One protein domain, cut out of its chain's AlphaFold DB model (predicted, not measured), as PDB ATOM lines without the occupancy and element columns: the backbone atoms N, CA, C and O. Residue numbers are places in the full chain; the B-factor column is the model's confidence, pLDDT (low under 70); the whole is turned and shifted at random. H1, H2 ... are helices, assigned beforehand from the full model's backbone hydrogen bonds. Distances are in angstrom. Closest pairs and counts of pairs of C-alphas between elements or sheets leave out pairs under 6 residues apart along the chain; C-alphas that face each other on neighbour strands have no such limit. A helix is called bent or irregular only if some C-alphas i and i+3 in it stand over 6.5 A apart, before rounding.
ATOM      1  N   SER A 525     103.037 121.971 130.815       55.19
ATOM      2  CA  SER A 525     103.882 121.244 129.856       55.19
ATOM      3  C   SER A 525     105.380 121.548 130.021       55.19
ATOM      4  O   SER A 525     106.219 120.733 129.644       55.19
ATOM      5  N   LEU A 526     105.713 122.681 130.649       60.88
ATOM      6  CA  LEU A 526     107.082 123.139 130.899       60.88
ATOM      7  C   LEU A 526     107.628 122.711 132.275       60.88
ATOM      8  O   LEU A 526     108.797 122.962 132.571       60.88
ATOM      9  N   ALA A 527     106.836 122.016 133.102       64.94
ATOM     10  CA  ALA A 527     107.243 121.551 134.433       64.94
ATOM     11  C   ALA A 527     108.587 120.778 134.464       64.94
ATOM     12  O   ALA A 527     109.383 121.033 135.371       64.94
ATOM     13  N   PRO A 528     108.918 119.907 133.483       70.50
ATOM     14  CA  PRO A 528     110.216 119.226 133.457       70.50
ATOM     15  C   PRO A 528     111.408 120.177 133.270       70.50
ATOM     16  O   PRO A 528     112.494 119.919 133.785       70.50
ATOM     17  N   ILE A 529     111.208 121.294 132.563       66.31
ATOM     18  CA  ILE A 529     112.250 122.298 132.305       66.31
ATOM     19  C   ILE A 529     112.488 123.137 133.565       66.31
ATOM     20  O   ILE A 529     113.634 123.361 133.955       66.31
ATOM     21  N   PHE A 530     111.414 123.535 134.256       72.25
ATOM     22  CA  PHE A 530     111.516 124.198 135.557       72.25
ATOM     23  C   PHE A 530     112.177 123.294 136.612       72.25
ATOM     24  O   PHE A 530     112.981 123.777 137.410       72.25
ATOM     25  N   ALA A 531     111.911 121.983 136.581       74.50
ATOM     26  CA  ALA A 531     112.532 121.016 137.485       74.50
ATOM     27  C   ALA A 531     114.045 120.870 137.244       74.50
ATOM     28  O   ALA A 531     114.815 120.809 138.203       74.50
ATOM     29  N   ASP A 532     114.497 120.868 135.983       75.81
ATOM     30  CA  ASP A 532     115.932 120.829 135.667       75.81
ATOM     31  C   ASP A 532     116.653 122.115 136.103       75.81
ATOM     32  O   ASP A 532     117.730 122.052 136.705       75.81
ATOM     33  N   ALA A 533     116.042 123.284 135.880       74.06
ATOM     34  CA  ALA A 533     116.579 124.559 136.357       74.06
ATOM     35  C   ALA A 533     116.705 124.583 137.895       74.06
ATOM     36  O   ALA A 533     117.778 124.897 138.420       74.06
ATOM     37  N   ALA A 534     115.667 124.144 138.617       79.56
ATOM     38  CA  ALA A 534     115.694 124.006 140.074       79.56
ATOM     39  C   ALA A 534     116.803 123.046 140.547       79.56
ATOM     40  O   ALA A 534     117.568 123.368 141.457       79.56
ATOM     41  N   ALA A 535     116.975 121.901 139.878       79.19
ATOM     42  CA  ALA A 535     118.017 120.935 140.218       79.19
ATOM     43  C   ALA A 535     119.441 121.479 139.996       79.19
ATOM     44  O   ALA A 535     120.371 121.115 140.720       79.19
ATOM     45  N   ARG A 536     119.664 122.340 138.993       76.56
ATOM     46  CA  ARG A 536     120.966 123.005 138.779       76.56
ATOM     47  C   ARG A 536     121.270 124.022 139.874       76.56
ATOM     48  O   ARG A 536     122.402 124.055 140.356       76.56
ATOM     49  N   ILE A 537     120.267 124.799 140.280       84.69
ATOM     50  CA  ILE A 537     120.382 125.775 141.368       84.69
ATOM     51  C   ILE A 537     120.745 125.062 142.670       84.69
ATOM     52  O   ILE A 537     121.788 125.364 143.246       84.69
ATOM     53  N   LEU A 538     119.964 124.051 143.065       86.31
ATOM     54  CA  LEU A 538     120.174 123.323 144.318       86.31
ATOM     55  C   LEU A 538     121.531 122.607 144.357       86.31
ATOM     56  O   LEU A 538     122.224 122.671 145.369       86.31
ATOM     57  N   ARG A 539     121.967 121.988 143.247       82.50
ATOM     58  CA  ARG A 539     123.294 121.343 143.170       82.50
ATOM     59  C   ARG A 539     124.438 122.339 143.326       82.50
ATOM     60  O   ARG A 539     125.435 122.024 143.972       82.50
ATOM     61  N   ARG A 540     124.324 123.523 142.717       84.44
ATOM     62  CA  ARG A 540     125.347 124.565 142.851       84.44
ATOM     63  C   ARG A 540     125.361 125.137 144.265       84.44
ATOM     64  O   ARG A 540     126.435 125.269 144.836       84.44
ATOM     65  N   GLU A 541     124.186 125.450 144.808       87.88
ATOM     66  CA  GLU A 541     124.013 125.944 146.174       87.88
ATOM     67  C   GLU A 541     124.678 125.000 147.176       87.88
ATOM     68  O   GLU A 541     125.558 125.412 147.928       87.88
ATOM     69  N   GLU A 542     124.336 123.715 147.116       87.75
ATOM     70  CA  GLU A 542     124.906 122.688 147.982       87.75
ATOM     71  C   GLU A 542     126.427 122.584 147.812       87.75
ATOM     72  O   GLU A 542     127.165 122.587 148.797       87.75
ATOM     73  N   ALA A 543     126.930 122.561 146.574       85.38
ATOM     74  CA  ALA A 543     128.364 122.458 146.313       85.38
ATOM     75  C   ALA A 543     129.161 123.668 146.830       85.38
ATOM     76  O   ALA A 543     130.266 123.497 147.356       85.38
ATOM     77  N   ASP A 544     128.633 124.882 146.676       87.62
ATOM     78  CA  ASP A 544     129.300 126.114 147.097       87.62
ATOM     79  C   ASP A 544     129.232 126.280 148.624       87.62
ATOM     80  O   ASP A 544     130.261 126.545 149.256       87.62
ATOM     81  N   VAL A 545     128.073 126.010 149.238       88.56
ATOM     82  CA  VAL A 545     127.894 126.051 150.698       88.56
ATOM     83  C   VAL A 545     128.734 124.977 151.385       88.56
ATOM     84  O   VAL A 545     129.487 125.291 152.308       88.56
ATOM     85  N   MET A 546     128.709 123.727 150.912       87.06
ATOM     86  CA  MET A 546     129.495 122.639 151.507       87.06
ATOM     87  C   MET A 546     131.002 122.844 151.338       87.06
ATOM     88  O   MET A 546     131.791 122.467 152.209       87.06
ATOM     89  N   ARG A 547     131.434 123.491 150.248       87.81
ATOM     90  CA  ARG A 547     132.841 123.869 150.062       87.81
ATOM     91  C   ARG A 547     133.300 124.877 151.110       87.81
ATOM     92  O   ARG A 547     134.441 124.774 151.562       87.81
ATOM     93  N   GLN A 548     132.452 125.832 151.481       87.00
ATOM     94  CA  GLN A 548     132.784 126.827 152.502       87.00
ATOM     95  C   GLN A 548     132.601 126.299 153.922       87.00
ATOM     96  O   GLN A 548     133.437 126.582 154.777       87.00
ATOM     97  N   ALA A 549     131.608 125.441 154.160       85.44
ATOM     98  CA  ALA A 549     131.394 124.789 155.451       85.44
ATOM     99  C   ALA A 549     132.586 123.922 155.889       85.44
ATOM    100  O   ALA A 549     132.853 123.784 157.077       85.44
ATOM    101  N   ARG A 550     133.351 123.375 154.933       83.12
ATOM    102  CA  ARG A 550     134.598 122.636 155.202       83.12
ATOM    103  C   ARG A 550     135.805 123.531 155.509       83.12
ATOM    104  O   ARG A 550     136.836 123.017 155.931       83.12
ATOM    105  N   LYS A 551     135.720 124.836 155.234       84.50
ATOM    106  CA  LYS A 551     136.842 125.788 155.332       84.50
ATOM    107  C   LYS A 551     136.686 126.803 156.459       84.50
ATOM    108  O   LYS A 551     137.691 127.232 157.017       84.50
ATOM    109  N   LEU A 552     135.459 127.224 156.746       84.94
ATOM    110  CA  LEU A 552     135.152 128.314 157.669       84.94
ATOM    111  C   LEU A 552     134.672 127.779 159.023       84.94
ATOM    112  O   LEU A 552     134.061 126.716 159.101       84.94
ATOM    113  N   SER A 553     134.928 128.536 160.094       82.88
ATOM    114  CA  SER A 553     134.296 128.285 161.395       82.88
ATOM    115  C   SER A 553     132.786 128.581 161.326       82.88
ATOM    116  O   SER A 553     132.375 129.375 160.478       82.88
ATOM    117  N   PRO A 554     131.948 127.997 162.207       81.00
ATOM    118  CA  PRO A 554     130.489 128.169 162.154       81.00
ATOM    119  C   PRO A 554     130.021 129.635 162.131       81.00
ATOM    120  O   PRO A 554     129.146 129.989 161.343       81.00
ATOM    121  N   ASP A 555     130.653 130.513 162.914       80.50
ATOM    122  CA  ASP A 555     130.308 131.942 162.955       80.50
ATOM    123  C   ASP A 555     130.709 132.677 161.664       80.50
ATOM    124  O   ASP A 555     129.956 133.501 161.140       80.50
ATOM    125  N   ALA A 556     131.874 132.340 161.101       83.19
ATOM    126  CA  ALA A 556     132.335 132.897 159.829       83.19
ATOM    127  C   ALA A 556     131.495 132.387 158.647       83.19
ATOM    128  O   ALA A 556     131.233 133.135 157.704       83.19
ATOM    129  N   LEU A 557     131.031 131.137 158.714       84.81
ATOM    130  CA  LEU A 557     130.134 130.544 157.730       84.81
ATOM    131  C   LEU A 557     128.776 131.251 157.725       84.81
ATOM    132  O   LEU A 557     128.288 131.582 156.652       84.81
ATOM    133  N   ARG A 558     128.196 131.556 158.893       82.44
ATOM    134  CA  ARG A 558     126.930 132.307 158.994       82.44
ATOM    135  C   ARG A 558     127.028 133.697 158.368       82.44
ATOM    136  O   ARG A 558     126.176 134.070 157.563       82.44
ATOM    137  N   SER A 559     128.103 134.435 158.659       84.88
ATOM    138  CA  SER A 559     128.327 135.744 158.032       84.88
ATOM    139  C   SER A 559     128.526 135.639 156.516       84.88
ATOM    140  O   SER A 559     128.100 136.532 155.786       84.88
ATOM    141  N   TRP A 560     129.169 134.569 156.041       89.06
ATOM    142  CA  TRP A 560     129.351 134.322 154.612       89.06
ATOM    143  C   TRP A 560     128.037 133.935 153.918       89.06
ATOM    144  O   TRP A 560     127.759 134.433 152.831       89.06
ATOM    145  N   LEU A 561     127.197 133.114 154.560       88.31
ATOM    146  CA  LEU A 561     125.901 132.682 154.030       88.31
ATOM    147  C   LEU A 561     124.965 133.866 153.767       88.31
ATOM    148  O   LEU A 561     124.295 133.889 152.736       88.31
ATOM    149  N   ALA A 562     124.952 134.869 154.649       83.50
ATOM    150  CA  ALA A 562     124.132 136.065 154.464       83.50
ATOM    151  C   ALA A 562     124.494 136.818 153.170       83.50
ATOM    152  O   ALA A 562     123.607 137.186 152.402       83.50
ATOM    153  N   GLY A 563     125.792 136.989 152.890       84.75
ATOM    154  CA  GLY A 563     126.264 137.591 151.637       84.75
ATOM    155  C   GLY A 563     126.027 136.688 150.424       84.75
ATOM    156  O   GLY A 563     125.557 137.153 149.388       84.75
ATOM    157  N   PHE A 564     126.269 135.383 150.575       90.69
ATOM    158  CA  PHE A 564     126.066 134.401 149.514       90.69
ATOM    159  C   PHE A 564     124.626 134.408 148.999       90.69
ATOM    160  O   PHE A 564     124.432 134.515 147.794       90.69
ATOM    161  N   TYR A 565     123.610 134.358 149.869       89.38
ATOM    162  CA  TYR A 565     122.214 134.335 149.413       89.38
ATOM    163  C   TYR A 565     121.734 135.673 148.828       89.38
ATOM    164  O   TYR A 565     120.851 135.663 147.968       89.38
ATOM    165  N   MET A 566     122.340 136.806 149.210       80.12
ATOM    166  CA  MET A 566     122.073 138.096 148.558       80.12
ATOM    167  C   MET A 566     122.547 138.126 147.102       80.12
ATOM    168  O   MET A 566     121.863 138.706 146.267       80.12
ATOM    169  N   GLU A 567     123.673 137.487 146.785       83.88
ATOM    170  CA  GLU A 567     124.166 137.350 145.405       83.88
ATOM    171  C   GLU A 567     123.498 136.173 144.673       83.88
ATOM    172  O   GLU A 567     123.257 136.213 143.466       83.88
ATOM    173  N   HIS A 568     123.155 135.108 145.402       86.19
ATOM    174  CA  HIS A 568     122.584 133.891 144.831       86.19
ATOM    175  C   HIS A 568     121.187 134.117 144.242       86.19
ATOM    176  O   HIS A 568     120.821 133.431 143.289       86.19
ATOM    177  N   ARG A 569     120.420 135.096 144.741       83.56
ATOM    178  CA  ARG A 569     119.110 135.454 144.165       83.56
ATOM    179  C   ARG A 569     119.210 135.876 142.694       83.56
ATOM    180  O   ARG A 569     118.388 135.455 141.883       83.56
ATOM    181  N   ASP A 570     120.263 136.606 142.323       83.31
ATOM    182  CA  ASP A 570     120.475 137.060 140.943       83.31
ATOM    183  C   ASP A 570     120.796 135.862 140.039       83.31
ATOM    184  O   ASP A 570     120.311 135.757 138.910       83.31
ATOM    185  N   PHE A 571     121.546 134.890 140.571       82.56
ATOM    186  CA  PHE A 571     121.789 133.625 139.887       82.56
ATOM    187  C   PHE A 571     120.497 132.817 139.700       82.56
ATOM    188  O   PHE A 571     120.250 132.341 138.592       82.56
ATOM    189  N   VAL A 572     119.658 132.698 140.730       83.12
ATOM    190  CA  VAL A 572     118.353 132.016 140.649       83.12
ATOM    191  C   VAL A 572     117.484 132.647 139.561       83.12
ATOM    192  O   VAL A 572     116.982 131.929 138.697       83.12
ATOM    193  N   SER A 573     117.385 133.979 139.541       80.44
ATOM    194  CA  SER A 573     116.660 134.716 138.501       80.44
ATOM    195  C   SER A 573     117.203 134.404 137.098       80.44
ATOM    196  O   SER A 573     116.449 134.005 136.209       80.44
ATOM    197  N   SER A 574     118.530 134.437 136.913       77.62
ATOM    198  CA  SER A 574     119.160 134.149 135.614       77.62
ATOM    199  C   SER A 574     118.902 132.734 135.081       77.62
ATOM    200  O   SER A 574     118.851 132.532 133.870       77.62
ATOM    201  N   GLN A 575     118.761 131.741 135.966       78.56
ATOM    202  CA  GLN A 575     118.531 130.352 135.561       78.56
ATOM    203  C   GLN A 575     117.083 130.100 135.135       78.56
ATOM    204  O   GLN A 575     116.849 129.235 134.293       78.56
ATOM    205  N   PHE A 576     116.126 130.849 135.686       76.12
ATOM    206  CA  PHE A 576     114.720 130.744 135.300       76.12
ATOM    207  C   PHE A 576     114.324 131.678 134.160       76.12
ATOM    208  O   PHE A 576     113.343 131.370 133.489       76.12
ATOM    209  N   ALA A 577     115.086 132.744 133.888       71.81
ATOM    210  CA  ALA A 577     114.782 133.718 132.837       71.81
ATOM    211  C   ALA A 577     114.421 133.092 131.471       71.81
ATOM    212  O   ALA A 577     113.363 133.435 130.948       71.81
ATOM    213  N   PRO A 578     115.171 132.105 130.932       64.94
ATOM    214  CA  PRO A 578     114.830 131.505 129.638       64.94
ATOM    215  C   PRO A 578     113.499 130.742 129.653       64.94
ATOM    216  O   PRO A 578     112.788 130.702 128.654       64.94
ATOM    217  N   SER A 579     113.160 130.111 130.779       64.69
ATOM    218  CA  SER A 579     111.913 129.353 130.932       64.69
ATOM    219  C   SER A 579     110.723 130.275 131.206       64.69
ATOM    220  O   SER A 579     109.617 129.999 130.749       64.69
ATOM    221  N   ALA A 580     110.959 131.368 131.934       64.69
ATOM    222  CA  ALA A 580     109.961 132.360 132.311       64.69
ATOM    223  C   ALA A 580     109.491 133.191 131.106       64.69
ATOM    224  O   ALA A 580     108.283 133.346 130.918       64.69
ATOM    225  N   GLU A 581     110.428 133.594 130.236       61.66
ATOM    226  CA  GLU A 581     110.175 134.306 128.972       61.66
ATOM    227  C   GLU A 581     109.269 133.491 128.034       61.66
ATOM    228  O   GLU A 581     108.312 134.006 127.463       61.66
ATOM    229  N   VAL A 582     109.491 132.175 127.951       55.81
ATOM    230  CA  VAL A 582     108.658 131.259 127.149       55.81
ATOM    231  C   VAL A 582     107.245 131.103 127.726       55.81
ATOM    232  O   VAL A 582     106.293 130.862 126.983       55.81
ATOM    233  N   SER A 583     107.091 131.234 129.046       55.22
ATOM    234  CA  SER A 583     105.796 131.142 129.733       55.22
ATOM    235  C   SER A 583     105.049 132.477 129.880       55.22
ATOM    236  O   SER A 583     103.919 132.463 130.368       55.22
ATOM    237  N   GLY A 584     105.641 133.606 129.464       53.81
ATOM    238  CA  GLY A 584     105.064 134.951 129.613       53.81
ATOM    239  C   GLY A 584     105.020 135.463 131.060       53.81
ATOM    240  O   GLY A 584     104.127 136.233 131.414       53.81
ATOM    241  N   LEU A 585     105.926 134.982 131.918       60.28
ATOM    242  CA  LEU A 585     106.053 135.398 133.317       60.28
ATOM    243  C   LEU A 585     107.261 136.332 133.447       60.28
ATOM    244  O   LEU A 585     108.392 135.870 133.576       60.28
ATOM    245  N   ASP A 586     107.018 137.642 133.405       56.72
ATOM    246  CA  ASP A 586     108.096 138.630 133.238       56.72
ATOM    247  C   ASP A 586     108.769 139.073 134.554       56.72
ATOM    248  O   ASP A 586     109.887 139.588 134.523       56.72
ATOM    249  N   ASP A 587     108.143 138.860 135.721       66.56
ATOM    250  CA  ASP A 587     108.699 139.291 137.016       66.56
ATOM    251  C   ASP A 587     109.215 138.115 137.868       66.56
ATOM    252  O   ASP A 587     108.463 137.417 138.551       66.56
ATOM    253  N   LEU A 588     110.535 137.898 137.829       78.50
ATOM    254  CA  LEU A 588     111.254 136.880 138.612       78.50
ATOM    255  C   LEU A 588     111.873 137.424 139.908       78.50
ATOM    256  O   LEU A 588     112.430 136.659 140.709       78.50
ATOM    257  N   THR A 589     111.794 138.736 140.126       79.38
ATOM    258  CA  THR A 589     112.513 139.423 141.206       79.38
ATOM    259  C   THR A 589     111.965 138.997 142.563       79.38
ATOM    260  O   THR A 589     112.716 138.503 143.406       79.38
ATOM    261  N   GLU A 590     110.643 139.067 142.737       80.25
ATOM    262  CA  GLU A 590     109.963 138.701 143.985       80.25
ATOM    263  C   GLU A 590     110.170 137.216 144.349       80.25
ATOM    264  O   GLU A 590     110.398 136.880 145.515       80.25
ATOM    265  N   PHE A 591     110.148 136.320 143.356       84.50
ATOM    266  CA  PHE A 591     110.391 134.888 143.558       84.50
ATOM    267  C   PHE A 591     111.813 134.618 144.058       84.50
ATOM    268  O   PHE A 591     112.002 133.921 145.058       84.50
ATOM    269  N   SER A 592     112.816 135.181 143.378       84.56
ATOM    270  CA  SER A 592     114.221 134.959 143.725       84.56
ATOM    271  C   SER A 592     114.573 135.505 145.116       84.56
ATOM    272  O   SER A 592     115.321 134.864 145.859       84.56
ATOM    273  N   GLU A 593     113.971 136.633 145.516       84.44
ATOM    274  CA  GLU A 593     114.123 137.202 146.856       84.44
ATOM    275  C   GLU A 593     113.482 136.324 147.934       84.44
ATOM    276  O   GLU A 593     114.136 136.006 148.933       84.44
ATOM    277  N   LYS A 594     112.240 135.867 147.725       85.25
ATOM    278  CA  LYS A 594     111.558 134.950 148.654       85.25
ATOM    279  C   LYS A 594     112.305 133.625 148.797       85.25
ATOM    280  O   LYS A 594     112.437 133.120 149.914       85.25
ATOM    281  N   TYR A 595     112.825 133.082 147.695       88.00
ATOM    282  CA  TYR A 595     113.638 131.867 147.709       88.00
ATOM    283  C   TYR A 595     114.898 132.054 148.559       88.00
ATOM    284  O   TYR A 595     115.120 131.293 149.500       88.00
ATOM    285  N   ALA A 596     115.690 133.092 148.279       86.06
ATOM    286  CA  ALA A 596     116.942 133.347 148.986       86.06
ATOM    287  C   ALA A 596     116.728 133.563 150.494       86.06
ATOM    288  O   ALA A 596     117.457 132.996 151.307       86.06
ATOM    289  N   GLN A 597     115.689 134.312 150.879       85.56
ATOM    290  CA  GLN A 597     115.338 134.524 152.287       85.56
ATOM    291  C   GLN A 597     114.899 133.225 152.977       85.56
ATOM    292  O   GLN A 597     115.350 132.931 154.085       85.56
ATOM    293  N   SER A 598     114.053 132.424 152.316       86.12
ATOM    294  CA  SER A 598     113.579 131.146 152.857       86.12
ATOM    295  C   SER A 598     114.719 130.138 153.023       86.12
ATOM    296  O   SER A 598     114.793 129.459 154.049       86.12
ATOM    297  N   ARG A 599     115.633 130.062 152.048       86.81
ATOM    298  CA  ARG A 599     116.791 129.158 152.087       86.81
ATOM    299  C   ARG A 599     117.817 129.565 153.127       86.81
ATOM    300  O   ARG A 599     118.282 128.707 153.872       86.81
ATOM    301  N   TYR A 600     118.105 130.859 153.247       87.25
ATOM    302  CA  TYR A 600     118.985 131.357 154.296       87.25
ATOM    303  C   TYR A 600     118.447 131.014 155.693       87.25
ATOM    304  O   TYR A 600     119.173 130.433 156.497       87.25
ATOM    305  N   ALA A 601     117.163 131.279 155.965       84.44
ATOM    306  CA  ALA A 601     116.549 130.976 157.260       84.44
ATOM    307  C   ALA A 601     116.546 129.470 157.593       84.44
ATOM    308  O   ALA A 601     116.687 129.083 158.751       84.44
ATOM    309  N   GLU A 602     116.399 128.616 156.579       83.81
ATOM    310  CA  GLU A 602     116.406 127.161 156.737       83.81
ATOM    311  C   GLU A 602     117.802 126.603 157.059       83.81
ATOM    312  O   GLU A 602     117.931 125.655 157.835       83.81
ATOM    313  N   ILE A 603     118.841 127.188 156.462       84.56
ATOM    314  CA  ILE A 603     120.220 126.688 156.520       84.56
ATOM    315  C   ILE A 603     121.011 127.310 157.670       84.56
ATOM    316  O   ILE A 603     121.887 126.648 158.231       84.56
ATOM    317  N   ASP A 604     120.673 128.531 158.088       81.00
ATOM    318  CA  ASP A 604     121.336 129.233 159.190       81.00
ATOM    319  C   ASP A 604     121.340 128.400 160.489       81.00
ATOM    320  O   ASP A 604     122.373 128.264 161.144       81.00
ATOM    321  N   GLY A 605     120.224 127.737 160.819       77.06
ATOM    322  CA  GLY A 605     120.128 126.850 161.987       77.06
ATOM    323  C   GLY A 605     120.968 125.567 161.882       77.06
ATOM    324  O   GLY A 605     121.493 125.083 162.886       77.06
ATOM    325  N   ALA A 606     121.145 125.028 160.674       78.69
ATOM    326  CA  ALA A 606     121.972 123.844 160.437       78.69
ATOM    327  C   ALA A 606     123.474 124.186 160.400       78.69
ATOM    328  O   ALA A 606     124.297 123.371 160.816       78.69
ATOM    329  N   ALA A 607     123.832 125.414 160.008       76.75
ATOM    330  CA  ALA A 607     125.216 125.887 159.938       76.75
ATOM    331  C   ALA A 607     125.942 125.884 161.297       76.75
ATOM    332  O   ALA A 607     127.163 125.739 161.342       76.75
ATOM    333  N   THR A 608     125.209 125.977 162.414       74.00
ATOM    334  CA  THR A 608     125.765 125.851 163.780       74.00
ATOM    335  C   THR A 608     126.251 124.453 164.134       74.00
ATOM    336  O   THR A 608     127.143 124.318 164.967       74.00
ATOM    337  N   ASN A 609     125.678 123.423 163.515       76.31
ATOM    338  CA  ASN A 609     125.912 122.028 163.884       76.31
ATOM    339  C   ASN A 609     126.982 121.357 163.002       76.31
ATOM    340  O   ASN A 609     127.205 120.153 163.105       76.31
ATOM    341  N   GLY A 610     127.664 122.137 162.155       74.75
ATOM    342  CA  GLY A 610     128.740 121.671 161.285       74.75
ATOM    343  C   GLY A 610     128.266 121.150 159.924       74.75
ATOM    344  O   GLY A 610     127.078 121.123 159.605       74.75
ATOM    345  N   ALA A 611     129.231 120.752 159.091       79.25
ATOM    346  CA  ALA A 611     128.995 120.377 157.696       79.25
ATOM    347  C   ALA A 611     128.083 119.145 157.532       79.25
ATOM    348  O   ALA A 611     127.299 119.098 156.589       79.25
ATOM    349  N   ASP A 612     128.126 118.181 158.453       79.88
ATOM    350  CA  ASP A 612     127.310 116.960 158.355       79.88
ATOM    351  C   ASP A 612     125.817 117.240 158.600       79.88
ATOM    352  O   ASP A 612     124.947 116.676 157.931       79.88
ATOM    353  N   ALA A 613     125.513 118.176 159.504       82.69
ATOM    354  CA  ALA A 613     124.147 118.637 159.744       82.69
ATOM    355  C   ALA A 613     123.607 119.449 158.558       82.69
ATOM    356  O   ALA A 613     122.434 119.325 158.211       82.69
ATOM    357  N   LEU A 614     124.469 120.236 157.902       84.56
ATOM    358  CA  LEU A 614     124.132 120.940 156.664       84.56
ATOM    359  C   LEU A 614     123.824 119.967 155.526       84.56
ATOM    360  O   LEU A 614     122.793 120.112 154.877       84.56
ATOM    361  N   GLN A 615     124.671 118.956 155.319       83.88
ATOM    362  CA  GLN A 615     124.470 117.940 154.283       83.88
ATOM    363  C   GLN A 615     123.144 117.195 154.476       83.88
ATOM    364  O   GLN A 615     122.333 117.129 153.557       83.88
ATOM    365  N   THR A 616     122.886 116.730 155.702       85.25
ATOM    366  CA  THR A 616     121.618 116.076 156.064       85.25
ATOM    367  C   THR A 616     120.432 116.993 155.765       85.25
ATOM    368  O   THR A 616     119.439 116.562 155.183       85.25
ATOM    369  N   ARG A 617     120.556 118.288 156.080       85.56
ATOM    370  CA  ARG A 617     119.497 119.262 155.817       85.56
ATOM    371  C   ARG A 617     119.252 119.481 154.324       85.56
ATOM    372  O   ARG A 617     118.096 119.568 153.919       85.56
ATOM    373  N   PHE A 618     120.307 119.540 153.509       86.31
ATOM    374  CA  PHE A 618     120.182 119.622 152.052       86.31
ATOM    375  C   PHE A 618     119.485 118.388 151.477       86.31
ATOM    376  O   PHE A 618     118.599 118.532 150.635       86.31
ATOM    377  N   ASP A 619     119.838 117.192 151.950       83.62
ATOM    378  CA  ASP A 619     119.241 115.940 151.484       83.62
ATOM    379  C   ASP A 619     117.751 115.831 151.853       83.62
ATOM    380  O   ASP A 619     116.943 115.426 151.013       83.62
ATOM    381  N   GLU A 620     117.366 116.262 153.058       85.06
ATOM    382  CA  GLU A 620     115.968 116.292 153.515       85.06
ATOM    383  C   GLU A 620     115.088 117.238 152.690       85.06
ATOM    384  O   GLU A 620     113.927 116.925 152.416       85.06
ATOM    385  N   THR A 621     115.609 118.406 152.300       84.31
ATOM    386  CA  THR A 621     114.782 119.457 151.688       84.31
ATOM    387  C   THR A 621     114.894 119.553 150.173       84.31
ATOM    388  O   THR A 621     114.068 120.225 149.554       84.31
ATOM    389  N   ARG A 622     115.815 118.811 149.539       80.69
ATOM    390  CA  ARG A 622     116.036 118.819 148.079       80.69
ATOM    391  C   ARG A 622     114.756 118.589 147.268       80.69
ATOM    392  O   ARG A 622     114.454 119.362 146.355       80.69
ATOM    393  N   ASN A 623     113.986 117.554 147.603       78.25
ATOM    394  CA  ASN A 623     112.776 117.195 146.853       78.25
ATOM    395  C   ASN A 623     111.644 118.203 147.086       78.25
ATOM    396  O   ASN A 623     111.008 118.647 146.131       78.25
ATOM    397  N   THR A 624     111.446 118.621 148.338       83.31
ATOM    398  CA  THR A 624     110.442 119.626 148.713       83.31
ATOM    399  C   THR A 624     110.717 120.960 148.023       83.31
ATOM    400  O   THR A 624     109.813 121.542 147.435       83.31
ATOM    401  N   ARG A 625     111.976 121.420 148.001       83.12
ATOM    402  CA  ARG A 625     112.345 122.687 147.353       83.12
ATOM    403  C   ARG A 625     112.235 122.626 145.838       83.12
ATOM    404  O   ARG A 625     111.756 123.578 145.234       83.12
ATOM    405  N   THR A 626     112.586 121.497 145.230       81.12
ATOM    406  CA  THR A 626     112.345 121.294 143.794       81.12
ATOM    407  C   THR A 626     110.851 121.416 143.477       81.12
ATOM    408  O   THR A 626     110.478 122.121 142.541       81.12
ATOM    409  N   ALA A 627     109.985 120.803 144.291       78.19
ATOM    410  CA  ALA A 627     108.537 120.882 144.118       78.19
ATOM    411  C   ALA A 627     107.979 122.299 144.348       78.19
ATOM    412  O   ALA A 627     107.122 122.739 143.588       78.19
ATOM    413  N   GLU A 628     108.478 123.041 145.341       81.19
ATOM    414  CA  GLU A 628     108.069 124.431 145.598       81.19
ATOM    415  C   GLU A 628     108.471 125.378 144.461       81.19
ATOM    416  O   GLU A 628     107.658 126.191 144.018       81.19
ATOM    417  N   MET A 629     109.704 125.251 143.958       81.62
ATOM    418  CA  MET A 629     110.206 126.078 142.857       81.62
ATOM    419  C   MET A 629     109.423 125.820 141.569       81.62
ATOM    420  O   MET A 629     109.059 126.764 140.881       81.62
ATOM    421  N   VAL A 630     109.108 124.558 141.259       80.06
ATOM    422  CA  VAL A 630     108.283 124.207 140.092       80.06
ATOM    423  C   VAL A 630     106.830 124.641 140.297       80.06
ATOM    424  O   VAL A 630     106.236 125.253 139.411       80.06
ATOM    425  N   GLY A 631     106.274 124.391 141.485       73.94
ATOM    426  CA  GLY A 631     104.890 124.707 141.834       73.94
ATOM    427  C   GLY A 631     104.561 126.199 141.768       73.94
ATOM    428  O   GLY A 631     103.430 126.548 141.423       73.94
ATOM    429  N   HIS A 632     105.546 127.067 142.030       78.00
ATOM    430  CA  HIS A 632     105.419 128.516 141.868       78.00
ATOM    431  C   HIS A 632     105.077 128.917 140.423       78.00
ATOM    432  O   HIS A 632     104.242 129.792 140.213       78.00
ATOM    433  N   PHE A 633     105.670 128.254 139.425       72.19
ATOM    434  CA  PHE A 633     105.473 128.581 138.005       72.19
ATOM    435  C   PHE A 633     104.323 127.809 137.351       72.19
ATOM    436  O   PHE A 633     103.760 128.261 136.358       72.19
ATOM    437  N   THR A 634     103.935 126.656 137.899       67.25
ATOM    438  CA  THR A 634     102.891 125.799 137.308       67.25
ATOM    439  C   THR A 634     101.501 125.970 137.938       67.25
ATOM    440  O   THR A 634     100.608 125.173 137.643       67.25
ATOM    441  N   GLY A 635     101.309 126.974 138.807       59.34
ATOM    442  CA  GLY A 635     100.028 127.265 139.469       59.34
ATOM    443  C   GLY A 635      99.600 126.149 140.424       59.34
ATOM    444  O   GLY A 635      98.570 125.510 140.216       59.34
TER     445      GLY A 635
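What this domain is: This is residues 525 to 635 of the 638 residues of the protein "Phage portal protein" of Treponema sp. GWC1_61_84 (UniProt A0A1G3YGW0). Four helices run back and forth along one long axis as an elongated, uneven bundle, joined by tight turns, with H1, H2, H3 and the bent H4 following each other round the axis and H4 coming back to H1. H1 and H2 lie side by side as a hairpin, H3 folds back slantwise along H2, and H4 bends partway, its second arm crossing the first part of H1. The printed part has 111 residues with four named helices, H1, H2, H3 and H4 along the chain, and no named strand; the class is all helix. It is compact, with a radius of gyration of the C-alphas of 14.2 A, and the C-alphas span 44 by 23 by 18 A.

How they stand to each other: H1, residues 527 to 549, touches H2, residues 554 to 583, closest at the C-alphas of Ala 533 and Gln 575, 6.2 A apart; this hairpin has a shallow tilt of 18 degrees, opposite ways. H2 is irregular, with C-alphas 575 and 578 7.1 A apart and a kink of 46 degrees near residue 577. H2 and H3, residues 589 to 607, form a second hairpin; they touch, with the C-alphas of Arg 569 and Ser 592 4.9 A apart, at a shallow tilt of 32 degrees, opposite ways. H4, residues 611 to 633, was assigned as one helix by its hydrogen bonds but is bent: C-alphas 620 and 623 are 7.4 A apart, and its arms H4a and H4b stand at a steep tilt of 55 degrees. H3 touches H4a with residues 603 to 607 alone, closest at the C-alphas of Ala 606 and Leu 614, 5.2 A, at a steep tilt of 50 degrees. H1 touches H4a with residues 542 to 549 alone, closest at the C-alphas of Ala 549 and Ala 611, 5.5 A, at a shallow tilt of 12 degrees, opposite ways. H1 touches H4b with residues 527 to 535 alone, closest at the C-alphas of Phe 530 and Val 630, 5.6 A, at a steep tilt of 48 degrees. H2 and H4a are apart. In H1 and H4a every O i to N i+4 pair is within hydrogen-bond range; the counts are 20 of 26 in H2, 13 of 15 in H3 and 6 of 7 in H4b.

Where its parts are: H1 begins at C-alpha 527, (107.243, 121.551, 134.433), and is 32.2 A long. H2 is 40.9 A and H3 26.4 A from first to last C-alpha. H4a, residues 611 to 620, is 14.3 A long; H4b, residues 623 to 633, is 16.2 A long and ends at C-alpha 633, (105.473, 128.581, 138.005).

The domain as a whole: The two C-alphas farthest apart are those of Ser 525 and Ser 553, 44.4 A. The printed part has no cut, and its three links between helices are tight. The mean pLDDT of the printed part is 79.2; residues 525 to 527, 529, 578 to 587 and 634 to 635 are under 70.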